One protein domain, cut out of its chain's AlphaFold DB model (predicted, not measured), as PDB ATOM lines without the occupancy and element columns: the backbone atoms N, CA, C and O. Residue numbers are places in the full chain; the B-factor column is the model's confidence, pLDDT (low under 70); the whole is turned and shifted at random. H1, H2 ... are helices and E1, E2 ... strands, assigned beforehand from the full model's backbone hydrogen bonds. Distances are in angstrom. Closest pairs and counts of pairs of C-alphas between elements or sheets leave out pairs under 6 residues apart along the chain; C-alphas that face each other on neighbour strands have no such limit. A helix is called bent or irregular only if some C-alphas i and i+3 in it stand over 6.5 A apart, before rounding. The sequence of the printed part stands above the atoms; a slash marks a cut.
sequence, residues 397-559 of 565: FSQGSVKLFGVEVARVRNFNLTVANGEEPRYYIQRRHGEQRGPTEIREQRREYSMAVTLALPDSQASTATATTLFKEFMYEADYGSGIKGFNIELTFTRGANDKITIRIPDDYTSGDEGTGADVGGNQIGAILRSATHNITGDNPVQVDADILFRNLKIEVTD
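Overview. This is residues 397 to 559 of the 565 residues of an uncharacterized protein of Parcubacteria group bacterium (UniProt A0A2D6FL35). One antiparallel sheet of eight strands folds back at E2 into two leaves, E8 E9 E5 and E1 E6 E7 E10, partly face to face, and a thin hairpin, E3 and E4, runs far out from it along the longest axis. The hairpin's tip, residues 431 to 436, sticks out at one end and the loop of residues 460 to 465 at the other, while a short helix, H1, sits on the sheet. The printed part has 163 residues with ten named strands and one named helix, in the order E1 E2 E3 E4 E5 H1 E6 E7 E8 E9 E10; under half of the residues are in named elements, and these are mostly strand. The large sheet's order is E8 E9 E5 E2 E1 E6 E7 E10, and the whole is loose and elongated, with a radius of gyration of the C-alphas of 20.0 A and spans of 74 by 42 by 40 A.

Arrangement. Start with E1, residues 397 to 404, and E2, residues 407 to 420, a hairpin with N 402 and O 410 2.9 A apart. E2 bends by 89 degrees at residue 413 and is the hinge of the folded sheet, one sheet bent back into two leaves that face each other. Its pairing is staggered: residues 407 to 411 pair with E1, and 411 to 420 with E5, residues 448 to 456, where N 418 and O 450 are 2.8 A apart. Between them in the chain, E3, residues 424 to 426, and E4, residues 441 to 443, form a hairpin with N 424 and O 443 2.8 A apart. H1, residues 469 to 476, is on the large sheet at a height over the sheet of 8.8 A, with every O i to N i+4 pair within hydrogen-bond range. E6, residues 488 to 496, is antiparallel to E1, with N 401 and O 490 2.9 A apart, and forms a hairpin with E7, residues 499 to 505, with N 491 and O 503 2.9 A apart. E8, residues 528 to 533, and E9, residues 543 to 550, form a hairpin, with N 530 and O 547 2.8 A apart, and E9 pairs with E5 at N 453 and O 546, 2.9 A. H1 lies only just over E8, with 3 of its C-alphas on it, and runs across it at 72 degrees on the local plane. E10, residues 554 to 559, is the edge strand beside E7, with N 502 and O 556 2.8 A apart.

Along the chain. Find C-alpha 397 at (-0.947, -8.931, 83.385), where E1 begins its 21.3 A. E2 covers 29.7 A, E5 25.5 A, E6 24.4 A, E9 21.6 A and E7 20.1 A. E10 ends at C-alpha 559, (2.003, 5.127, 76.625).

Size, cuts and confidence. The two C-alphas farthest apart, His 433 and Ala 462, are 74.2 A apart. The printed part has no cut; the links E3 to E4, E5 to H1, H1 to E6 and E7 to E8 are long. Look for pLDDT under 70 at residues 404 to 407, 431 to 435, 458 to 485 and 507 to 525.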
ATOM      1  N   PHE A 397      -0.238  -8.067  84.310       87.25
ATOM      2  CA  PHE A 397      -0.947  -8.931  83.385       87.25
ATOM      3  C   PHE A 397      -2.449  -8.876  83.675       87.25
ATOM      4  O   PHE A 397      -2.935  -9.435  84.659       87.25
ATOM      5  N   SER A 398      -3.174  -8.139  82.828       79.69
ATOM      6  CA  SER A 398      -4.612  -7.904  82.975       79.69
ATOM      7  C   SER A 398      -5.431  -8.984  82.270       79.69
ATOM      8  O   SER A 398      -6.398  -9.501  82.834       79.69
ATOM      9  N   GLN A 399      -5.042  -9.342  81.043       79.88
ATOM     10  CA  GLN A 399      -5.739 -10.339  80.238       79.88
ATOM     11  C   GLN A 399      -4.850 -10.903  79.124       79.88
ATOM     12  O   GLN A 399      -4.107 -10.182  78.459       79.88
ATOM     13  N   GLY A 400      -4.991 -12.196  78.856       78.56
ATOM     14  CA  GLY A 400      -4.516 -12.814  77.625       78.56
ATOM     15  C   GLY A 400      -5.593 -13.743  77.090       78.56
ATOM     16  O   GLY A 400      -6.287 -14.404  77.865       78.56
ATOM     17  N   SER A 401      -5.750 -13.766  75.774       80.19
ATOM     18  CA  SER A 401      -6.760 -14.576  75.099       80.19
ATOM     19  C   SER A 401      -6.122 -15.353  73.957       80.19
ATOM     20  O   SER A 401      -5.296 -14.822  73.210       80.19
ATOM     21  N   VAL A 402      -6.521 -16.613  73.829       75.81
ATOM     22  CA  VAL A 402      -6.240 -17.438  72.656       75.81
ATOM     23  C   VAL A 402      -7.493 -17.443  71.803       75.81
ATOM     24  O   VAL A 402      -8.577 -17.798  72.280       75.81
ATOM     25  N   LYS A 403      -7.350 -17.038  70.544       71.00
ATOM     26  CA  LYS A 403      -8.438 -17.020  69.575       71.00
ATOM     27  C   LYS A 403      -8.161 -18.084  68.505       71.00
ATOM     28  O   LYS A 403      -7.024 -18.346  68.137       71.00
ATOM     29  N   LEU A 404      -9.216 -18.757  68.053       64.50
ATOM     30  CA  LEU A 404      -9.205 -19.667  66.906       64.50
ATOM     31  C   LEU A 404     -10.290 -19.186  65.949       64.50
ATOM     32  O   LEU A 404     -11.452 -19.076  66.346       64.50
ATOM     33  N   PHE A 405      -9.932 -18.895  64.697       64.38
ATOM     34  CA  PHE A 405     -10.873 -18.397  63.680       64.38
ATOM     35  C   PHE A 405     -11.645 -17.145  64.140       64.38
ATOM     36  O   PHE A 405     -12.855 -17.025  63.936       64.38
ATOM     37  N   GLY A 406     -10.952 -16.235  64.833       66.44
ATOM     38  CA  GLY A 406     -11.533 -15.005  65.378       66.44
ATOM     39  C   GLY A 406     -12.418 -15.179  66.621       66.44
ATOM     40  O   GLY A 406     -12.947 -14.185  67.115       66.44
ATOM     41  N   VAL A 407     -12.571 -16.398  67.155       65.56
ATOM     42  CA  VAL A 407     -13.354 -16.678  68.371       65.56
ATOM     43  C   VAL A 407     -12.427 -17.002  69.534       65.56
ATOM     44  O   VAL A 407     -11.534 -17.829  69.395       65.56
ATOM     45  N   GLU A 408     -12.640 -16.373  70.690       74.81
ATOM     46  CA  GLU A 408     -11.889 -16.671  71.915       74.81
ATOM     47  C   GLU A 408     -12.237 -18.070  72.440       74.81
ATOM     48  O   GLU A 408     -13.405 -18.384  72.673       74.81
ATOM     49  N   VAL A 409     -11.218 -18.915  72.607       73.06
ATOM     50  CA  VAL A 409     -11.374 -20.324  73.006       73.06
ATOM     51  C   VAL A 409     -10.740 -20.656  74.349       73.06
ATOM     52  O   VAL A 409     -11.085 -21.679  74.933       73.06
ATOM     53  N   ALA A 410      -9.814 -19.829  74.836       78.56
ATOM     54  CA  ALA A 410      -9.182 -19.998  76.137       78.56
ATOM     55  C   ALA A 410      -8.613 -18.673  76.648       78.56
ATOM     56  O   ALA A 410      -8.155 -17.835  75.866       78.56
ATOM     57  N   ARG A 411      -8.591 -18.524  77.973       85.88
ATOM     58  CA  ARG A 411      -7.956 -17.395  78.657       85.88
ATOM     59  C   ARG A 411      -6.579 -17.806  79.163       85.88
ATOM     60  O   ARG A 411      -6.422 -18.887  79.721       85.88
ATOM     61  N   VAL A 412      -5.589 -16.941  79.000       87.19
ATOM     62  CA  VAL A 412      -4.222 -17.168  79.485       87.19
ATOM     63  C   VAL A 412      -4.136 -16.808  80.969       87.19
ATOM     64  O   VAL A 412      -4.529 -15.706  81.354       87.19
ATOM     65  N   ARG A 413      -3.621 -17.729  81.793       88.94
ATOM     66  CA  ARG A 413      -3.386 -17.520  83.233       88.94
ATOM     67  C   ARG A 413      -1.950 -17.169  83.564       88.94
ATOM     68  O   ARG A 413      -1.707 -16.353  84.433       88.94
ATOM     69  N   ASN A 414      -1.002 -17.779  82.887       91.81
ATOM     70  CA  ASN A 414       0.396 -17.401  82.969       91.81
ATOM     71  C   ASN A 414       1.015 -17.626  81.600       91.81
ATOM     72  O   ASN A 414       0.471 -18.370  80.777       91.81
ATOM     73  N   PHE A 415       2.134 -16.973  81.348       94.12
ATOM     74  CA  PHE A 415       2.935 -17.271  80.177       94.12
ATOM     75  C   PHE A 415       4.407 -17.023  80.477       94.12
ATOM     76  O   PHE A 415       4.765 -16.195  81.316       94.12
ATOM     77  N   ASN A 416       5.248 -17.725  79.736       95.38
ATOM     78  CA  ASN A 416       6.651 -17.419  79.559       95.38
ATOM     79  C   ASN A 416       6.926 -17.429  78.058       95.38
ATOM     80  O   ASN A 416       6.903 -18.483  77.421       95.38
ATOM     81  N   LEU A 417       7.125 -16.241  77.503       95.00
ATOM     82  CA  LEU A 417       7.523 -16.017  76.127       95.00
ATOM     83  C   LEU A 417       9.042 -15.889  76.076       95.00
ATOM     84  O   LEU A 417       9.601 -15.002  76.709       95.00
ATOM     85  N   THR A 418       9.707 -16.701  75.267       95.75
ATOM     86  CA  THR A 418      11.150 -16.619  75.035       95.75
ATOM     87  C   THR A 418      11.429 -16.346  73.564       95.75
ATOM     88  O   THR A 418      10.818 -16.955  72.682       95.75
ATOM     89  N   VAL A 419      12.371 -15.442  73.309       95.00
ATOM     90  CA  VAL A 419      12.984 -15.221  71.998       95.00
ATOM     91  C   VAL A 419      14.451 -15.626  72.063       95.00
ATOM     92  O   VAL A 419      15.167 -15.234  72.983       95.00
ATOM     93  N   ALA A 420      14.891 -16.407  71.081       95.25
ATOM     94  CA  ALA A 420      16.288 -16.754  70.871       95.25
ATOM     95  C   ALA A 420      16.719 -16.283  69.479       95.25
ATOM     96  O   ALA A 420      16.172 -16.725  68.472       95.25
ATOM     97  N   ASN A 421      17.708 -15.395  69.426       93.75
ATOM     98  CA  ASN A 421      18.264 -14.805  68.204       93.75
ATOM     99  C   ASN A 421      19.430 -15.619  67.620       93.75
ATOM    100  O   ASN A 421      19.901 -15.342  66.515       93.75
ATOM    101  N   GLY A 422      19.887 -16.642  68.352       91.25
ATOM    102  CA  GLY A 422      20.922 -17.570  67.897       91.25
ATOM    103  C   GLY A 422      22.241 -16.878  67.560       91.25
ATOM    104  O   GLY A 422      22.897 -17.247  66.592       91.25
ATOM    105  N   GLU A 423      22.607 -15.834  68.300       91.62
ATOM    106  CA  GLU A 423      23.798 -15.044  68.001       91.62
ATOM    107  C   GLU A 423      25.097 -15.863  68.085       91.62
ATOM    108  O   GLU A 423      25.286 -16.712  68.958       91.62
ATOM    109  N   GLU A 424      26.015 -15.591  67.161       92.31
ATOM    110  CA  GLU A 424      27.316 -16.241  67.062       92.31
ATOM    111  C   GLU A 424      28.425 -15.176  67.026       92.31
ATOM    112  O   GLU A 424      28.570 -14.464  66.022       92.31
ATOM    113  N   PRO A 425      29.253 -15.070  68.082       91.81
ATOM    114  CA  PRO A 425      30.456 -14.248  68.060       91.81
ATOM    115  C   PRO A 425      31.489 -14.823  67.084       91.81
ATOM    116  O   PRO A 425      31.939 -15.963  67.214       91.81
ATOM    117  N   ARG A 426      31.907 -14.018  66.105       91.38
ATOM    118  CA  ARG A 426      32.900 -14.389  65.092       91.38
ATOM    119  C   ARG A 426      34.195 -13.628  65.283       91.38
ATOM    120  O   ARG A 426      34.217 -12.418  65.513       91.38
ATOM    121  N   TYR A 427      35.293 -14.356  65.122       90.12
ATOM    122  CA  TYR A 427      36.648 -13.858  65.316       90.12
ATOM    123  C   TYR A 427      37.406 -13.907  63.994       90.12
ATOM    124  O   TYR A 427      37.807 -14.977  63.530       90.12
ATOM    125  N   TYR A 428      37.625 -12.746  63.387       86.44
ATOM    126  CA  TYR A 428      38.441 -12.626  62.187       86.44
ATOM    127  C   TYR A 428      39.870 -12.224  62.530       86.44
ATOM    128  O   TYR A 428      40.133 -11.459  63.458       86.44
ATOM    129  N   ILE A 429      40.814 -12.694  61.718       80.69
ATOM    130  CA  ILE A 429      42.182 -12.179  61.745       80.69
ATOM    131  C   ILE A 429      42.136 -10.773  61.153       80.69
ATOM    132  O   ILE A 429      42.071 -10.598  59.936       80.69
ATOM    133  N   GLN A 430      42.152  -9.767  62.015       72.94
ATOM    134  CA  GLN A 430      42.239  -8.377  61.599       72.94
ATOM    135  C   GLN A 430      43.670  -7.872  61.729       72.94
ATOM    136  O   GLN A 430      44.426  -8.280  62.607       72.94
ATOM    137  N   ARG A 431      44.028  -6.927  60.857       66.88
ATOM    138  CA  ARG A 431      45.289  -6.190  60.964       66.88
ATOM    139  C   ARG A 431      45.310  -5.190  62.113       66.88
ATOM    140  O   ARG A 431      46.342  -4.560  62.285       66.88
ATOM    141  N   ARG A 432      44.228  -5.044  62.892       60.78
ATOM    142  CA  ARG A 432      44.230  -4.244  64.124       60.78
ATOM    143  C   ARG A 432      45.269  -4.826  65.079       60.78
ATOM    144  O   ARG A 432      45.011  -5.768  65.821       60.78
ATOM    145  N   HIS A 433      46.483  -4.306  64.994       50.47
ATOM    146  CA  HIS A 433      47.559  -4.650  65.897       50.47
ATOM    147  C   HIS A 433      47.262  -3.970  67.230       50.47
ATOM    148  O   HIS A 433      47.323  -2.754  67.331       50.47
ATOM    149  N   GLY A 434      46.904  -4.760  68.235       58.97
ATOM    150  CA  GLY A 434      46.594  -4.290  69.578       58.97
ATOM    151  C   GLY A 434      46.345  -5.464  70.519       58.97
ATOM    152  O   GLY A 434      46.429  -6.629  70.125       58.97
ATOM    153  N   GLU A 435      46.041  -5.170  71.781       63.03
ATOM    154  CA  GLU A 435      45.712  -6.199  72.777       63.03
ATOM    155  C   GLU A 435      44.259  -6.696  72.696       63.03
ATOM    156  O   GLU A 435      43.884  -7.609  73.432       63.03
ATOM    157  N   GLN A 436      43.457  -6.128  71.792       72.19
ATOM    158  CA  GLN A 436      42.052  -6.472  71.600       72.19
ATOM    159  C   GLN A 436      41.930  -7.760  70.772       72.19
ATOM    160  O   GLN A 436      42.273  -7.797  69.591       72.19
ATOM    161  N   ARG A 437      41.452  -8.832  71.407       80.12
ATOM    162  CA  ARG A 437      41.153 -10.141  70.791       80.12
ATOM    163  C   ARG A 437      39.690 -10.538  70.998       80.12
ATOM    164  O   ARG A 437      39.376 -11.727  71.082       80.12
ATOM    165  N   GLY A 438      38.831  -9.530  71.136       84.56
ATOM    166  CA  GLY A 438      37.386  -9.685  71.233       84.56
ATOM    167  C   GLY A 438      36.748 -10.143  69.918       84.56
ATOM    168  O   GLY A 438      37.439 -10.241  68.894       84.56
ATOM    169  N   PRO A 439      35.438 -10.427  69.940       89.62
ATOM    170  CA  PRO A 439      34.665 -10.687  68.736       89.62
ATOM    171  C   PRO A 439      34.779  -9.515  67.760       89.62
ATOM    172  O   PRO A 439      34.750  -8.349  68.141       89.62
ATOM    173  N   THR A 440      34.919  -9.827  66.479       88.62
ATOM    174  CA  THR A 440      35.010  -8.818  65.413       88.62
ATOM    175  C   THR A 440      33.664  -8.508  64.773       88.62
ATOM    176  O   THR A 440      33.503  -7.465  64.149       88.62
ATOM    177  N   GLU A 441      32.735  -9.446  64.895       91.06
ATOM    178  CA  GLU A 441      31.362  -9.391  64.419       91.06
ATOM    179  C   GLU A 441      30.572 -10.324  65.334       91.06
ATOM    180  O   GLU A 441      31.067 -11.393  65.696       91.06
ATOM    181  N   ILE A 442      29.362  -9.937  65.705       92.62
ATOM    182  CA  ILE A 442      28.391 -10.850  66.297       92.62
ATOM    183  C   ILE A 442      27.291 -10.960  65.260       92.62
ATOM    184  O   ILE A 442      26.761  -9.946  64.813       92.62
ATOM    185  N   ARG A 443      27.034 -12.181  64.805       91.12
ATOM    186  CA  ARG A 443      26.092 -12.427  63.722       91.12
ATOM    187  C   ARG A 443      24.890 -13.172  64.254       91.12
ATOM    188  O   ARG A 443      25.049 -14.196  64.913       91.12
ATOM    189  N   GLU A 444      23.705 -12.704  63.910       89.12
ATOM    190  CA  GLU A 444      22.472 -13.401  64.253       89.12
ATOM    191  C   GLU A 444      22.283 -14.642  63.382       89.12
ATOM    192  O   GLU A 444      22.732 -14.723  62.228       89.12
ATOM    193  N   GLN A 445      21.596 -15.626  63.947       89.19
ATOM    194  CA  GLN A 445      21.115 -16.777  63.203       89.19
ATOM    195  C   GLN A 445      19.593 -16.712  63.108       89.19
ATOM    196  O   GLN A 445      18.969 -15.656  63.187       89.19
ATOM    197  N   ARG A 446      18.976 -17.859  62.841       86.50
ATOM    198  CA  ARG A 446      17.531 -17.951  62.758       86.50
ATOM    199  C   ARG A 446      16.928 -17.665  64.130       86.50
ATOM    200  O   ARG A 446      17.211 -18.386  65.081       86.50
ATOM    201  N   ARG A 447      16.045 -16.670  64.175       89.25
ATOM    202  CA  ARG A 447      15.239 -16.369  65.351       89.25
ATOM    203  C   ARG A 447      14.197 -17.452  65.604       89.25
ATOM    204  O   ARG A 447      13.549 -17.937  64.669       89.25
ATOM    205  N   GLU A 448      14.028 -17.807  66.870       90.62
ATOM    206  CA  GLU A 448      13.013 -18.742  67.338       90.62
ATOM    207  C   GLU A 448      12.222 -18.123  68.489       90.62
ATOM    208  O   GLU A 448      12.797 -17.599  69.444       90.62
ATOM    209  N   TYR A 449      10.894 -18.203  68.390       92.88
ATOM    210  CA  TYR A 449       9.986 -17.822  69.460       92.88
ATOM    211  C   TYR A 449       9.317 -19.067  70.029       92.88
ATOM    212  O   TYR A 449       8.721 -19.862  69.296       92.88
ATOM    213  N   SER A 450       9.380 -19.214  71.346       93.62
ATOM    214  CA  SER A 450       8.670 -20.261  72.074       93.62
ATOM    215  C   SER A 450       7.888 -19.655  73.219       93.62
ATOM    216  O   SER A 450       8.386 -18.766  73.904       93.62
ATOM    217  N   MET A 451       6.683 -20.157  73.455       94.44
ATOM    218  CA  MET A 451       5.852 -19.719  74.560       94.44
ATOM    219  C   MET A 451       5.303 -20.918  75.322       94.44
ATOM    220  O   MET A 451       4.596 -21.747  74.755       94.44
ATOM    221  N   ALA A 452       5.590 -20.971  76.618       94.25
ATOM    222  CA  ALA A 452       4.899 -21.846  77.554       94.25
ATOM    223  C   ALA A 452       3.738 -21.069  78.182       94.25
ATOM    224  O   ALA A 452       3.928 -19.932  78.609       94.25
ATOM    225  N   VAL A 453       2.539 -21.646  78.214       92.06
ATOM    226  CA  VAL A 453       1.328 -20.951  78.668       92.06
ATOM    227  C   VAL A 453       0.379 -21.904  79.391       92.06
ATOM    228  O   VAL A 453       0.094 -22.990  78.889       92.06
ATOM    229  N   THR A 454      -0.165 -21.496  80.537       90.31
ATOM    230  CA  THR A 454      -1.301 -22.185  81.161       90.31
ATOM    231  C   THR A 454      -2.604 -21.538  80.690       90.31
ATOM    232  O   THR A 454      -2.864 -20.351  80.912       90.31
ATOM    233  N   LEU A 455      -3.443 -22.332  80.029       87.00
ATOM    234  CA  LEU A 455      -4.722 -21.932  79.452       87.00
ATOM    235  C   LEU A 455      -5.874 -22.383  80.350       87.00
ATOM    236  O   LEU A 455      -6.012 -23.569  80.637       87.00
ATOM    237  N   ALA A 456      -6.738 -21.455  80.749       85.06
ATOM    238  CA  ALA A 456      -8.024 -21.754  81.359       85.06
ATOM    239  C   ALA A 456      -9.087 -21.899  80.266       85.06
ATOM    240  O   ALA A 456      -9.345 -20.961  79.502       85.06
ATOM    241  N   LEU A 457      -9.711 -23.074  80.197       77.19
ATOM    242  CA  LEU A 457     -10.787 -23.327  79.248       77.19
ATOM    243  C   LEU A 457     -12.086 -22.668  79.742       77.19
ATOM    244  O   LEU A 457     -12.373 -22.717  80.942       77.19
ATOM    245  N   PRO A 458     -12.881 -22.048  78.853       67.12
ATOM    246  CA  PRO A 458     -14.162 -21.475  79.228       67.12
ATOM    247  C   PRO A 458     -15.098 -22.579  79.726       67.12
ATOM    248  O   PRO A 458     -15.237 -23.627  79.092       67.12
ATOM    249  N   ASP A 459     -15.757 -22.329  80.859       57.97
ATOM    250  CA  ASP A 459     -16.866 -23.163  81.316       57.97
ATOM    251  C   ASP A 459     -17.977 -23.135  80.255       57.97
ATOM    252  O   ASP A 459     -18.198 -22.104  79.614       57.97
ATOM    253  N   SER A 460     -18.608 -24.284  80.016       50.53
ATOM    254  CA  SER A 460     -19.349 -24.620  78.799       50.53
ATOM    255  C   SER A 460     -20.273 -23.492  78.318       50.53
ATOM    256  O   SER A 460     -21.424 -23.383  78.750       50.53
ATOM    257  N   GLN A 461     -19.806 -22.663  77.380       48.44
ATOM    258  CA  GLN A 461     -20.715 -21.827  76.606       48.44
ATOM    259  C   GLN A 461     -21.543 -22.742  75.707       48.44
ATOM    260  O   GLN A 461     -21.019 -23.693  75.119       48.44
ATOM    261  N   ALA A 462     -22.849 -22.477  75.624       46.38
ATOM    262  CA  ALA A 462     -23.766 -23.231  74.782       46.38
ATOM    263  C   ALA A 462     -23.171 -23.362  73.374       46.38
ATOM    264  O   ALA A 462     -22.935 -22.356  72.707       46.38
ATOM    265  N   SER A 463     -22.902 -24.607  72.967       43.22
ATOM    266  CA  SER A 463     -22.285 -24.976  71.693       43.22
ATOM    267  C   SER A 463     -22.988 -24.286  70.522       43.22
ATOM    268  O   SER A 463     -23.964 -24.800  69.974       43.22
ATOM    269  N   THR A 464     -22.478 -23.135  70.096       53.47
ATOM    270  CA  THR A 464     -22.726 -22.624  68.751       53.47
ATOM    271  C   THR A 464     -21.840 -23.415  67.787       53.47
ATOM    272  O   THR A 464     -20.861 -24.036  68.200       53.47
ATOM    273  N   ALA A 465     -22.181 -23.463  66.497       54.44
ATOM    274  CA  ALA A 465     -21.483 -24.284  65.493       54.44
ATOM    275  C   ALA A 465     -19.950 -24.044  65.414       54.44
ATOM    276  O   ALA A 465     -19.217 -24.856  64.847       54.44
ATOM    277  N   THR A 466     -19.468 -22.966  66.033       49.69
ATOM    278  CA  THR A 466     -18.072 -22.547  66.174       49.69
ATOM    279  C   THR A 466     -17.331 -23.177  67.367       49.69
ATOM    280  O   THR A 466     -16.119 -23.052  67.450       49.69
ATOM    281  N   ALA A 467     -17.998 -23.906  68.271       47.78
ATOM    282  CA  ALA A 467     -17.400 -24.464  69.498       47.78
ATOM    283  C   ALA A 467     -16.580 -25.765  69.306       47.78
ATOM    284  O   ALA A 467     -16.063 -26.325  70.266       47.78
ATOM    285  N   THR A 468     -16.439 -26.269  68.073       53.75
ATOM    286  CA  THR A 468     -15.644 -27.482  67.759       53.75
ATOM    287  C   THR A 468     -14.203 -27.184  67.326       53.75
ATOM    288  O   THR A 468     -13.521 -28.065  66.816       53.75
ATOM    289  N   THR A 469     -13.727 -25.950  67.490       55.16
ATOM    290  CA  THR A 469     -12.490 -25.440  66.873       55.16
ATOM    291  C   THR A 469     -11.200 -25.970  67.496       55.16
ATOM    292  O   THR A 469     -10.290 -26.297  66.749       55.16
ATOM    293  N   LEU A 470     -11.129 -26.163  68.816       56.00
ATOM    294  CA  LEU A 470      -9.902 -26.637  69.482       56.00
ATOM    295  C   LEU A 470      -9.639 -28.135  69.230       56.00
ATOM    296  O   LEU A 470      -8.510 -28.544  68.982       56.00
ATOM    297  N   PHE A 471     -10.700 -28.949  69.199       56.94
ATOM    298  CA  PHE A 471     -10.612 -30.356  68.791       56.94
ATOM    299  C   PHE A 471     -10.302 -30.497  67.294       56.94
ATOM    300  O   PHE A 471      -9.575 -31.402  66.905       56.94
ATOM    301  N   LYS A 472     -10.816 -29.588  66.452       56.53
ATOM    302  CA  LYS A 472     -10.448 -29.516  65.031       56.53
ATOM    303  C   LYS A 472      -8.976 -29.141  64.853       56.53
ATOM    304  O   LYS A 472      -8.324 -29.803  64.066       56.53
ATOM    305  N   GLU A 473      -8.442 -28.183  65.608       58.91
ATOM    306  CA  GLU A 473      -7.010 -27.837  65.590       58.91
ATOM    307  C   GLU A 473      -6.137 -29.044  65.963       58.91
ATOM    308  O   GLU A 473      -5.221 -29.397  65.226       58.91
ATOM    309  N   PHE A 474      -6.477 -29.752  67.048       61.97
ATOM    310  CA  PHE A 474      -5.789 -30.989  67.434       61.97
ATOM    311  C   PHE A 474      -5.894 -32.099  66.382       61.97
ATOM    312  O   PHE A 474      -4.956 -32.871  66.216       61.97
ATOM    313  N   MET A 475      -7.039 -32.220  65.704       64.25
ATOM    314  CA  MET A 475      -7.280 -33.282  64.724       64.25
ATOM    315  C   MET A 475      -6.695 -32.962  63.342       64.25
ATOM    316  O   MET A 475      -6.395 -33.888  62.593       64.25
ATOM    317  N   TYR A 476      -6.560 -31.678  62.996       65.50
ATOM    318  CA  TYR A 476      -6.033 -31.218  61.711       65.50
ATOM    319  C   TYR A 476      -4.565 -30.782  61.771       65.50
ATOM    320  O   TYR A 476      -3.997 -30.542  60.716       65.50
ATOM    321  N   GLU A 477      -3.933 -30.704  62.950       65.06
ATOM    322  CA  GLU A 477      -2.507 -30.349  63.109       65.06
ATOM    323  C   GLU A 477      -2.126 -29.059  62.347       65.06
ATOM    324  O   GLU A 477      -1.064 -28.960  61.732       65.06
ATOM    325  N   ALA A 478      -3.034 -28.078  62.358       60.38
ATOM    326  CA  ALA A 478      -2.971 -26.837  61.585       60.38
ATOM    327  C   ALA A 478      -3.002 -26.980  60.037       60.38
ATOM    328  O   ALA A 478      -2.916 -25.970  59.337       60.38
ATOM    329  N   ASP A 479      -3.180 -28.182  59.468       63.69
ATOM    330  CA  ASP A 479      -3.333 -28.422  58.022       63.69
ATOM    331  C   ASP A 479      -4.767 -28.143  57.540       63.69
ATOM    332  O   ASP A 479      -5.656 -29.000  57.521       63.69
ATOM    333  N   TYR A 480      -4.985 -26.901  57.108       65.50
ATOM    334  CA  TYR A 480      -6.287 -26.399  56.668       65.50
ATOM    335  C   TYR A 480      -6.465 -26.421  55.146       65.50
ATOM    336  O   TYR A 480      -7.098 -25.537  54.565       65.50
ATOM    337  N   GLY A 481      -5.885 -27.418  54.465       58.56
ATOM    338  CA  GLY A 481      -6.071 -27.648  53.024       58.56
ATOM    339  C   GLY A 481      -5.356 -26.648  52.104       58.56
ATOM    340  O   GLY A 481      -5.393 -26.805  50.885       58.56
ATOM    341  N   SER A 482      -4.677 -25.645  52.673       60.81
ATOM    342  CA  SER A 482      -3.776 -24.712  51.972       60.81
ATOM    343  C   SER A 482      -2.382 -24.640  52.612       60.81
ATOM    344  O   SER A 482      -1.609 -23.731  52.318       60.81
ATOM    345  N   GLY A 483      -2.055 -25.616  53.465       64.69
ATOM    346  CA  GLY A 483      -0.858 -25.635  54.297       64.69
ATOM    347  C   GLY A 483      -1.161 -25.335  55.765       64.69
ATOM    348  O   GLY A 483      -2.317 -25.168  56.159       64.69
ATOM    349  N   ILE A 484      -0.089 -25.281  56.557       63.97
ATOM    350  CA  ILE A 484      -0.133 -25.056  58.002       63.97
ATOM    351  C   ILE A 484      -0.476 -23.587  58.276       63.97
ATOM    352  O   ILE A 484       0.374 -22.717  58.084       63.97
ATOM    353  N   LYS A 485      -1.706 -23.318  58.723       66.94
ATOM    354  CA  LYS A 485      -2.147 -21.997  59.195       66.94
ATOM    355  C   LYS A 485      -2.366 -22.090  60.703       66.94
ATOM    356  O   LYS A 485      -3.308 -22.740  61.136       66.94
ATOM    357  N   GLY A 486      -1.441 -21.532  61.483       73.12
ATOM    358  CA  GLY A 486      -1.541 -21.507  62.947       73.12
ATOM    359  C   GLY A 486      -2.670 -20.597  63.444       73.12
ATOM    360  O   GLY A 486      -3.450 -20.067  62.657       73.12
ATOM    361  N   PHE A 487      -2.738 -20.376  64.755       74.44
ATOM    362  CA  PHE A 487      -3.764 -19.535  65.377       74.44
ATOM    363  C   PHE A 487      -3.232 -18.237  65.980       74.44
ATOM    364  O   PHE A 487      -2.020 -18.028  66.058       74.44
ATOM    365  N   ASN A 488      -4.148 -17.363  66.417       79.75
ATOM    366  CA  ASN A 488      -3.805 -16.072  66.982       79.75
ATOM    367  C   ASN A 488      -3.863 -16.036  68.513       79.75
ATOM    368  O   ASN A 488      -4.737 -16.602  69.173       79.75
ATOM    369  N   ILE A 489      -2.911 -15.311  69.086       84.00
ATOM    370  CA  ILE A 489      -2.786 -15.085  70.523       84.00
ATOM    371  C   ILE A 489      -2.605 -13.591  70.743       84.00
ATOM    372  O   ILE A 489      -1.794 -12.943  70.078       84.00
ATOM    373  N   GLU A 490      -3.361 -13.046  71.690       87.25
ATOM    374  CA  GLU A 490      -3.258 -11.650  72.096       87.25
ATOM    375  C   GLU A 490      -3.042 -11.581  73.606       87.25
ATOM    376  O   GLU A 490      -3.893 -12.018  74.388       87.25
ATOM    377  N   LEU A 491      -1.903 -11.020  74.011       88.81
ATOM    378  CA  LEU A 491      -1.573 -10.728  75.403       88.81
ATOM    379  C   LEU A 491      -1.634  -9.216  75.598       88.81
ATOM    380  O   LEU A 491      -0.984  -8.477  74.860       88.81
ATOM    381  N   THR A 492      -2.413  -8.747  76.571       89.50
ATOM    382  CA  THR A 492      -2.514  -7.323  76.902       89.50
ATOM    383  C   THR A 492      -2.101  -7.088  78.350       89.50
ATOM    384  O   THR A 492      -2.602  -7.725  79.275       89.50
ATOM    385  N   PHE A 493      -1.219  -6.115  78.541       91.31
ATOM    386  CA  PHE A 493      -0.764  -5.637  79.838       91.31
ATOM    387  C   PHE A 493      -1.238  -4.206  79.980       91.31
ATOM    388  O   PHE A 493      -0.790  -3.338  79.238       91.31
ATOM    389  N   THR A 494      -2.176  -3.951  80.885       88.75
ATOM    390  CA  THR A 494      -2.766  -2.619  81.051       88.75
ATOM    391  C   THR A 494      -2.318  -2.025  82.372       88.75
ATOM    392  O   THR A 494      -2.539  -2.613  83.427       88.75
ATOM    393  N   ARG A 495      -1.739  -0.828  82.312       88.75
ATOM    394  CA  ARG A 495      -1.443  -0.001  83.484       88.75
ATOM    395  C   ARG A 495      -2.473   1.116  83.667       88.75
ATOM    396  O   ARG A 495      -2.749   1.517  84.795       88.75
ATOM    397  N   GLY A 496      -3.077   1.591  82.575       88.12
ATOM    398  CA  GLY A 496      -4.070   2.666  82.582       88.12
ATOM    399  C   GLY A 496      -4.798   2.831  81.243       88.12
ATOM    400  O   GLY A 496      -4.568   2.083  80.299       88.12
ATOM    401  N   ALA A 497      -5.689   3.826  81.154       85.38
ATOM    402  CA  ALA A 497      -6.605   4.013  80.018       85.38
ATOM    403  C   ALA A 497      -5.916   4.232  78.653       85.38
ATOM    404  O   ALA A 497      -6.516   3.938  77.627       85.38
ATOM    405  N   ASN A 498      -4.668   4.704  78.645       88.31
ATOM    406  CA  ASN A 498      -3.845   4.924  77.451       88.31
ATOM    407  C   ASN A 498      -2.414   4.426  77.682       88.31
ATOM    408  O   ASN A 498      -1.450   5.069  77.282       88.31
ATOM    409  N   ASP A 499      -2.298   3.346  78.450       92.06
ATOM    410  CA  ASP A 499      -1.028   2.867  78.967       92.06
ATOM    411  C   ASP A 499      -1.044   1.339  78.999       92.06
ATOM    412  O   ASP A 499      -1.593   0.719  79.924       92.06
ATOM    413  N   LYS A 500      -0.565   0.738  77.910       92.75
ATOM    414  CA  LYS A 500      -0.631  -0.701  77.681       92.75
ATOM    415  C   LYS A 500       0.485  -1.218  76.779       92.75
ATOM    416  O   LYS A 500       0.927  -0.538  75.859       92.75
ATOM    417  N   ILE A 501       0.842  -2.478  76.987       93.62
ATOM    418  CA  ILE A 501       1.634  -3.281  76.054       93.62
ATOM    419  C   ILE A 501       0.712  -4.357  75.486       93.62
ATOM    420  O   ILE A 501      -0.007  -5.017  76.238       93.62
ATOM    421  N   THR A 502       0.721  -4.538  74.171       91.62
ATOM    422  CA  THR A 502      -0.033  -5.590  73.488       91.62
ATOM    423  C   THR A 502       0.923  -6.434  72.657       91.62
ATOM    424  O   THR A 502       1.568  -5.918  71.750       91.62
ATOM    425  N   ILE A 503       0.998  -7.731  72.948       90.94
ATOM    426  CA  ILE A 503       1.736  -8.707  72.140       90.94
ATOM    427  C   ILE A 503       0.716  -9.470  71.300       90.94
ATOM    428  O   ILE A 503      -0.217 -10.067  71.841       90.94
ATOM    429  N   ARG A 504       0.886  -9.438  69.979       86.62
ATOM    430  CA  ARG A 504       0.018 -10.110  69.010       86.62
ATOM    431  C   ARG A 504       0.826 -11.143  68.234       86.62
ATOM    432  O   ARG A 504       1.806 -10.794  67.579       86.62
ATOM    433  N   ILE A 505       0.380 -12.392  68.275       86.06
ATOM    434  CA  ILE A 505       0.825 -13.477  67.397       86.06
ATOM    435  C   ILE A 505      -0.362 -13.738  66.465       86.06
ATOM    436  O   ILE A 505      -1.402 -14.156  66.967       86.06
ATOM    437  N   PRO A 506      -0.306 -13.401  65.173       72.44
ATOM    438  CA  PRO A 506      -1.467 -13.526  64.286       72.44
ATOM    439  C   PRO A 506      -1.579 -14.915  63.639       72.44
ATOM    440  O   PRO A 506      -0.617 -15.674  63.610       72.44
ATOM    441  N   ASP A 507      -2.767 -15.237  63.122       59.84
ATOM    442  CA  ASP A 507      -3.138 -16.506  62.476       59.84
ATOM    443  C   ASP A 507      -2.901 -16.501  60.952       59.84
ATOM    444  O   ASP A 507      -2.427 -17.497  60.405       59.84
ATOM    445  N   ASP A 508      -3.178 -15.381  60.271       55.53
ATOM    446  CA  ASP A 508      -2.972 -15.184  58.826       55.53
ATOM    447  C   ASP A 508      -2.556 -13.725  58.527       55.53
ATOM    448  O   ASP A 508      -3.270 -12.778  58.861       55.53
ATOM    449  N   TYR A 509      -1.395 -13.510  57.896       53.56
ATOM    450  CA  TYR A 509      -0.980 -12.175  57.443       53.56
ATOM    451  C   TYR A 509      -1.527 -11.905  56.041       53.56
ATOM    452  O   TYR A 509      -0.792 -11.967  55.053       53.56
ATOM    453  N   THR A 510      -2.795 -11.524  55.918       45.38
ATOM    454  CA  THR A 510      -3.217 -10.798  54.715       45.38
ATOM    455  C   THR A 510      -2.798  -9.340  54.868       45.38
ATOM    456  O   THR A 510      -3.368  -8.601  55.667       45.38
ATOM    457  N   SER A 511      -1.757  -8.949  54.131       39.38
ATOM    458  CA  SER A 511      -1.221  -7.587  54.048       39.38
ATOM    459  C   SER A 511      -2.338  -6.538  53.961       39.38
ATOM    460  O   SER A 511      -3.092  -6.545  52.986       39.38
ATOM    461  N   GLY A 512      -2.430  -5.629  54.934       41.00
ATOM    462  CA  GLY A 512      -3.283  -4.443  54.801       41.00
ATOM    463  C   GLY A 512      -3.869  -3.862  56.083       41.00
ATOM    464  O   GLY A 512      -4.245  -2.696  56.065       41.00
ATOM    465  N   ASP A 513      -3.931  -4.604  57.190       40.78
ATOM    466  CA  ASP A 513      -4.428  -4.036  58.449       40.78
ATOM    467  C   ASP A 513      -3.282  -3.377  59.236       40.78
ATOM    468  O   ASP A 513      -2.678  -3.946  60.151       40.78
ATOM    469  N   GLU A 514      -3.000  -2.125  58.873       44.16
ATOM    470  CA  GLU A 514      -2.063  -1.224  59.567       44.16
ATOM    471  C   GLU A 514      -2.405  -1.057  61.066       44.16
ATOM    472  O   GLU A 514      -1.546  -0.696  61.868       44.16
ATOM    473  N   GLY A 515      -3.638  -1.390  61.474       44.53
ATOM    474  CA  GLY A 515      -4.102  -1.342  62.863       44.53
ATOM    475  C   GLY A 515      -3.880  -2.608  63.702       44.53
ATOM    476  O   GLY A 515      -4.110  -2.558  64.908       44.53
ATOM    477  N   THR A 516      -3.470  -3.748  63.123       41.16
ATOM    478  CA  THR A 516      -3.410  -5.031  63.870       41.16
ATOM    479  C   THR A 516      -2.272  -5.990  63.483       41.16
ATOM    480  O   THR A 516      -2.011  -6.918  64.248       41.16
ATOM    481  N   GLY A 517      -1.543  -5.782  62.378       43.75
ATOM    482  CA  GLY A 517      -0.528  -6.741  61.897       43.75
ATOM    483  C   GLY A 517       0.932  -6.338  62.141       43.75
ATOM    484  O   GLY A 517       1.268  -5.157  62.049       43.75
ATOM    485  N   ALA A 518       1.798  -7.312  62.467       46.53
ATOM    486  CA  ALA A 518       3.259  -7.217  62.267       46.53
ATOM    487  C   ALA A 518       3.599  -7.173  60.763       46.53
ATOM    488  O   ALA A 518       2.756  -7.505  59.929       46.53
ATOM    489  N   ASP A 519       4.829  -6.812  60.407       48.88
ATOM    490  CA  ASP A 519       5.279  -6.933  59.020       48.88
ATOM    491  C   ASP A 519       5.275  -8.393  58.539       48.88
ATOM    492  O   ASP A 519       5.365  -9.349  59.319       48.88
ATOM    493  N   VAL A 520       5.143  -8.561  57.222       44.66
ATOM    494  CA  VAL A 520       5.045  -9.865  56.556       44.66
ATOM    495  C   VAL A 520       6.378 -10.613  56.689       44.66
ATOM    496  O   VAL A 520       7.272 -10.489  55.855       44.66
ATOM    497  N   GLY A 521       6.519 -11.408  57.751       46.06
ATOM    498  CA  GLY A 521       7.623 -12.351  57.914       46.06
ATOM    499  C   GLY A 521       7.602 -13.428  56.822       46.06
ATOM    500  O   GLY A 521       6.543 -13.826  56.334       46.06
ATOM    501  N   GLY A 522       8.782 -13.928  56.440       42.91
ATOM    502  CA  GLY A 522       9.003 -14.775  55.255       42.91
ATOM    503  C   GLY A 522       8.322 -16.153  55.223       42.91
ATOM    504  O   GLY A 522       8.644 -16.938  54.339       42.91
ATOM    505  N   ASN A 523       7.427 -16.475  56.161       52.72
ATOM    506  CA  ASN A 523       6.465 -17.581  56.101       52.72
ATOM    507  C   ASN A 523       5.336 -17.306  57.109       52.72
ATOM    508  O   ASN A 523       5.584 -17.286  58.314       52.72
ATOM    509  N   GLN A 524       4.119 -17.106  56.601       63.47
ATOM    510  CA  GLN A 524       2.907 -16.715  57.333       63.47
ATOM    511  C   GLN A 524       2.353 -17.884  58.162       63.47
ATOM    512  O   GLN A 524       1.363 -18.508  57.798       63.47
ATOM    513  N   ILE A 525       3.041 -18.236  59.243       67.25
ATOM    514  CA  ILE A 525       2.636 -19.331  60.123       67.25
ATOM    515  C   ILE A 525       2.407 -18.737  61.507       67.25
ATOM    516  O   ILE A 525       3.370 -18.317  62.153       67.25
ATOM    517  N   GLY A 526       1.140 -18.706  61.928       72.94
ATOM    518  CA  GLY A 526       0.747 -18.296  63.273       72.94
ATOM    519  C   GLY A 526       1.224 -19.248  64.370       72.94
ATOM    520  O   GLY A 526       2.139 -20.052  64.180       72.94
ATOM    521  N   ALA A 527       0.596 -19.176  65.541       82.25
ATOM    522  CA  ALA A 527       0.926 -20.052  66.657       82.25
ATOM    523  C   ALA A 527       0.640 -21.526  66.333       82.25
ATOM    524  O   ALA A 527      -0.436 -21.864  65.847       82.25
ATOM    525  N   ILE A 528       1.598 -22.406  66.631       84.50
ATOM    526  CA  ILE A 528       1.471 -23.862  66.524       84.50
ATOM    527  C   ILE A 528       1.609 -24.465  67.921       84.50
ATOM    528  O   ILE A 528       2.594 -24.214  68.616       84.50
ATOM    529  N   LEU A 529       0.658 -25.311  68.313       84.88
ATOM    530  CA  LEU A 529       0.757 -26.120  69.528       84.88
ATOM    531  C   LEU A 529       1.745 -27.274  69.305       84.88
ATOM    532  O   LEU A 529       1.513 -28.138  68.465       84.88
ATOM    533  N   ARG A 530       2.834 -27.314  70.079       86.12
ATOM    534  CA  ARG A 530       3.757 -28.462  70.126       86.12
ATOM    535  C   ARG A 530       3.283 -29.523  71.109       86.12
ATOM    536  O   ARG A 530       3.403 -30.716  70.848       86.12
ATOM    537  N   SER A 531       2.765 -29.086  72.253       86.31
ATOM    538  CA  SER A 531       2.162 -29.963  73.251       86.31
ATOM    539  C   SER A 531       1.105 -29.207  74.050       86.31
ATOM    540  O   SER A 531       1.183 -27.989  74.186       86.31
ATOM    541  N   ALA A 532       0.106 -29.922  74.557       83.69
ATOM    542  CA  ALA A 532      -0.904 -29.380  75.460       83.69
ATOM    543  C   ALA A 532      -1.332 -30.491  76.422       83.69
ATOM    544  O   ALA A 532      -2.157 -31.345  76.096       83.69
ATOM    545  N   THR A 533      -0.685 -30.542  77.586       81.69
ATOM    546  CA  THR A 533      -0.904 -31.621  78.553       81.69
ATOM    547  C   THR A 533      -2.131 -31.301  79.399       81.69
ATOM    548  O   THR A 533      -2.184 -30.285  80.090       81.69
ATOM    549  N   HIS A 534      -3.124 -32.189  79.359       76.75
ATOM    550  CA  HIS A 534      -4.321 -32.091  80.189       76.75
ATOM    551  C   HIS A 534      -4.086 -32.780  81.531       76.75
ATOM    552  O   HIS A 534      -4.282 -33.990  81.672       76.75
ATOM    553  N   ASN A 535      -3.669 -32.004  82.526       73.06
ATOM    554  CA  ASN A 535      -3.565 -32.502  83.887       73.06
ATOM    555  C   ASN A 535      -4.970 -32.560  84.509       73.06
ATOM    556  O   ASN A 535      -5.687 -31.563  84.542       73.06
ATOM    557  N   ILE A 536      -5.382 -33.731  85.009       72.31
ATOM    558  CA  ILE A 536      -6.624 -33.865  85.787       72.31
ATOM    559  C   ILE A 536      -6.316 -33.398  87.213       72.31
ATOM    560  O   ILE A 536      -6.044 -34.200  88.109       72.31
ATOM    561  N   THR A 537      -6.281 -32.083  87.403       70.06
ATOM    562  CA  THR A 537      -6.163 -31.438  88.712       70.06
ATOM    563  C   THR A 537      -7.553 -31.068  89.229       70.06
ATOM    564  O   THR A 537      -8.518 -30.987  88.471       70.06
ATOM    565  N   GLY A 538      -7.694 -30.861  90.540       73.81
ATOM    566  CA  GLY A 538      -8.948 -30.385  91.144       73.81
ATOM    567  C   GLY A 538      -9.247 -28.906  90.867       73.81
ATOM    568  O   GLY A 538     -10.028 -28.304  91.604       73.81
ATOM    569  N   ASP A 539      -8.597 -28.311  89.866       74.50
ATOM    570  CA  ASP A 539      -8.687 -26.889  89.571       74.50
ATOM    571  C   ASP A 539      -9.989 -26.555  88.841       74.50
ATOM    572  O   ASP A 539     -10.465 -27.299  87.983       74.50
ATOM    573  N   ASN A 540     -10.561 -25.401  89.178       72.88
ATOM    574  CA  ASN A 540     -11.753 -24.868  88.535       72.88
ATOM    575  C   ASN A 540     -11.503 -23.412  88.101       72.88
ATOM    576  O   ASN A 540     -11.193 -22.581  88.965       72.88
ATOM    577  N   PRO A 541     -11.661 -23.056  86.812       74.19
ATOM    578  CA  PRO A 541     -11.874 -23.911  85.631       74.19
ATOM    579  C   PRO A 541     -10.721 -24.882  85.326       74.19
ATOM    580  O   PRO A 541      -9.620 -24.733  85.856       74.19
ATOM    581  N   VAL A 542     -10.986 -25.843  84.431       80.00
ATOM    582  CA  VAL A 542      -9.990 -26.783  83.889       80.00
ATOM    583  C   VAL A 542      -8.857 -26.015  83.209       80.00
ATOM    584  O   VAL A 542      -9.101 -25.091  82.426       80.00
ATOM    585  N   GLN A 543      -7.624 -26.429  83.499       84.00
ATOM    586  CA  GLN A 543      -6.404 -25.812  82.989       84.00
ATOM    587  C   GLN A 543      -5.646 -26.752  82.052       84.00
ATOM    588  O   GLN A 543      -5.717 -27.976  82.184       84.00
ATOM    589  N   VAL A 544      -4.925 -26.170  81.098       85.81
ATOM    590  CA  VAL A 544      -4.091 -26.887  80.129       85.81
ATOM    591  C   VAL A 544      -2.750 -26.191  80.032       85.81
ATOM    592  O   VAL A 544      -2.702 -25.006  79.714       85.81
ATOM    593  N   ASP A 545      -1.673 -26.935  80.253       88.38
ATOM    594  CA  ASP A 545      -0.324 -26.425  80.036       88.38
ATOM    595  C   ASP A 545       0.053 -26.677  78.579       88.38
ATOM    596  O   ASP A 545       0.172 -27.829  78.151       88.38
ATOM    597  N   ALA A 546       0.185 -25.596  77.817       88.00
ATOM    598  CA  ALA A 546       0.489 -25.616  76.400       88.00
ATOM    599  C   ALA A 546       1.892 -25.068  76.119       88.00
ATOM    600  O   ALA A 546       2.329 -24.072  76.693       88.00
ATOM    601  N   ASP A 547       2.576 -25.724  75.192       91.88
ATOM    602  CA  ASP A 547       3.845 -25.295  74.626       91.88
ATOM    603  C   ASP A 547       3.622 -24.920  73.161       91.88
ATOM    604  O   ASP A 547       3.142 -25.732  72.362       91.88
ATOM    605  N   ILE A 548       3.936 -23.676  72.828       90.50
ATOM    606  CA  ILE A 548       3.567 -23.026  71.577       90.50
ATOM    607  C   ILE A 548       4.829 -22.530  70.874       90.50
ATOM    608  O   ILE A 548       5.704 -21.915  71.480       90.50
ATOM    609  N   LEU A 549       4.905 -22.774  69.570       90.31
ATOM    610  CA  LEU A 549       5.954 -22.280  68.683       90.31
ATOM    611  C   LEU A 549       5.337 -21.343  67.647       90.31
ATOM    612  O   LEU A 549       4.271 -21.632  67.109       90.31
ATOM    613  N   PHE A 550       6.022 -20.255  67.320       86.88
ATOM    614  CA  PHE A 550       5.610 -19.361  66.240       86.88
ATOM    615  C   PHE A 550       6.815 -18.678  65.597       86.88
ATOM    616  O   PHE A 550       7.941 -18.774  66.087       86.88
ATOM    617  N   ARG A 551       6.595 -18.048  64.439       80.75
ATOM    618  CA  ARG A 551       7.679 -17.450  63.645       80.75
ATOM    619  C   ARG A 551       7.841 -15.958  63.835       80.75
ATOM    620  O   ARG A 551       8.948 -15.482  63.635       80.75
ATOM    621  N   ASN A 552       6.772 -15.257  64.181       78.31
ATOM    622  CA  ASN A 552       6.782 -13.815  64.323       78.31
ATOM    623  C   ASN A 552       5.758 -13.343  65.350       78.31
ATOM    624  O   ASN A 552       4.814 -14.049  65.711       78.31
ATOM    625  N   LEU A 553       5.971 -12.124  65.822       84.44
ATOM    626  CA  LEU A 553       5.057 -11.418  66.704       84.44
ATOM    627  C   LEU A 553       5.105  -9.921  66.403       84.44
ATOM    628  O   LEU A 553       6.074  -9.419  65.835       84.44
ATOM    629  N   LYS A 554       4.069  -9.202  66.826       84.88
ATOM    630  CA  LYS A 554       4.077  -7.741  66.944       84.88
ATOM    631  C   LYS A 554       3.982  -7.364  68.406       84.88
ATOM    632  O   LYS A 554       3.123  -7.893  69.114       84.88
ATOM    633  N   ILE A 555       4.793  -6.400  68.823       91.38
ATOM    634  CA  ILE A 555       4.590  -5.715  70.097       91.38
ATOM    635  C   ILE A 555       4.163  -4.287  69.796       91.38
ATOM    636  O   ILE A 555       4.839  -3.564  69.070       91.38
ATOM    637  N   GLU A 556       3.034  -3.890  70.358       92.75
ATOM    638  CA  GLU A 556       2.555  -2.516  70.354       92.75
ATOM    639  C   GLU A 556       2.607  -1.992  71.783       92.75
ATOM    640  O   GLU A 556       2.031  -2.594  72.692       92.75
ATOM    641  N   VAL A 557       3.291  -0.873  71.987       94.56
ATOM    642  CA  VAL A 557       3.305  -0.171  73.267       94.56
ATOM    643  C   VAL A 557       2.604   1.162  73.093       94.56
ATOM    644  O   VAL A 557       2.966   1.952  72.230       94.56
ATOM    645  N   THR A 558       1.578   1.399  73.896       94.75
ATOM    646  CA  THR A 558       0.835   2.653  73.923       94.75
ATOM    647  C   THR A 558       1.061   3.293  75.280       94.75
ATOM    648  O   THR A 558       0.580   2.738  76.263       94.75
ATOM    649  N   ASP A 559       1.775   4.415  75.362       94.38
ATOM    650  CA  ASP A 559       2.003   5.127  76.625       94.38
ATOM    651  C   ASP A 559       2.237   6.643  76.424       94.38
ATOM    652  O   ASP A 559       1.968   7.206  75.361       94.38
TER     653      ASP A 559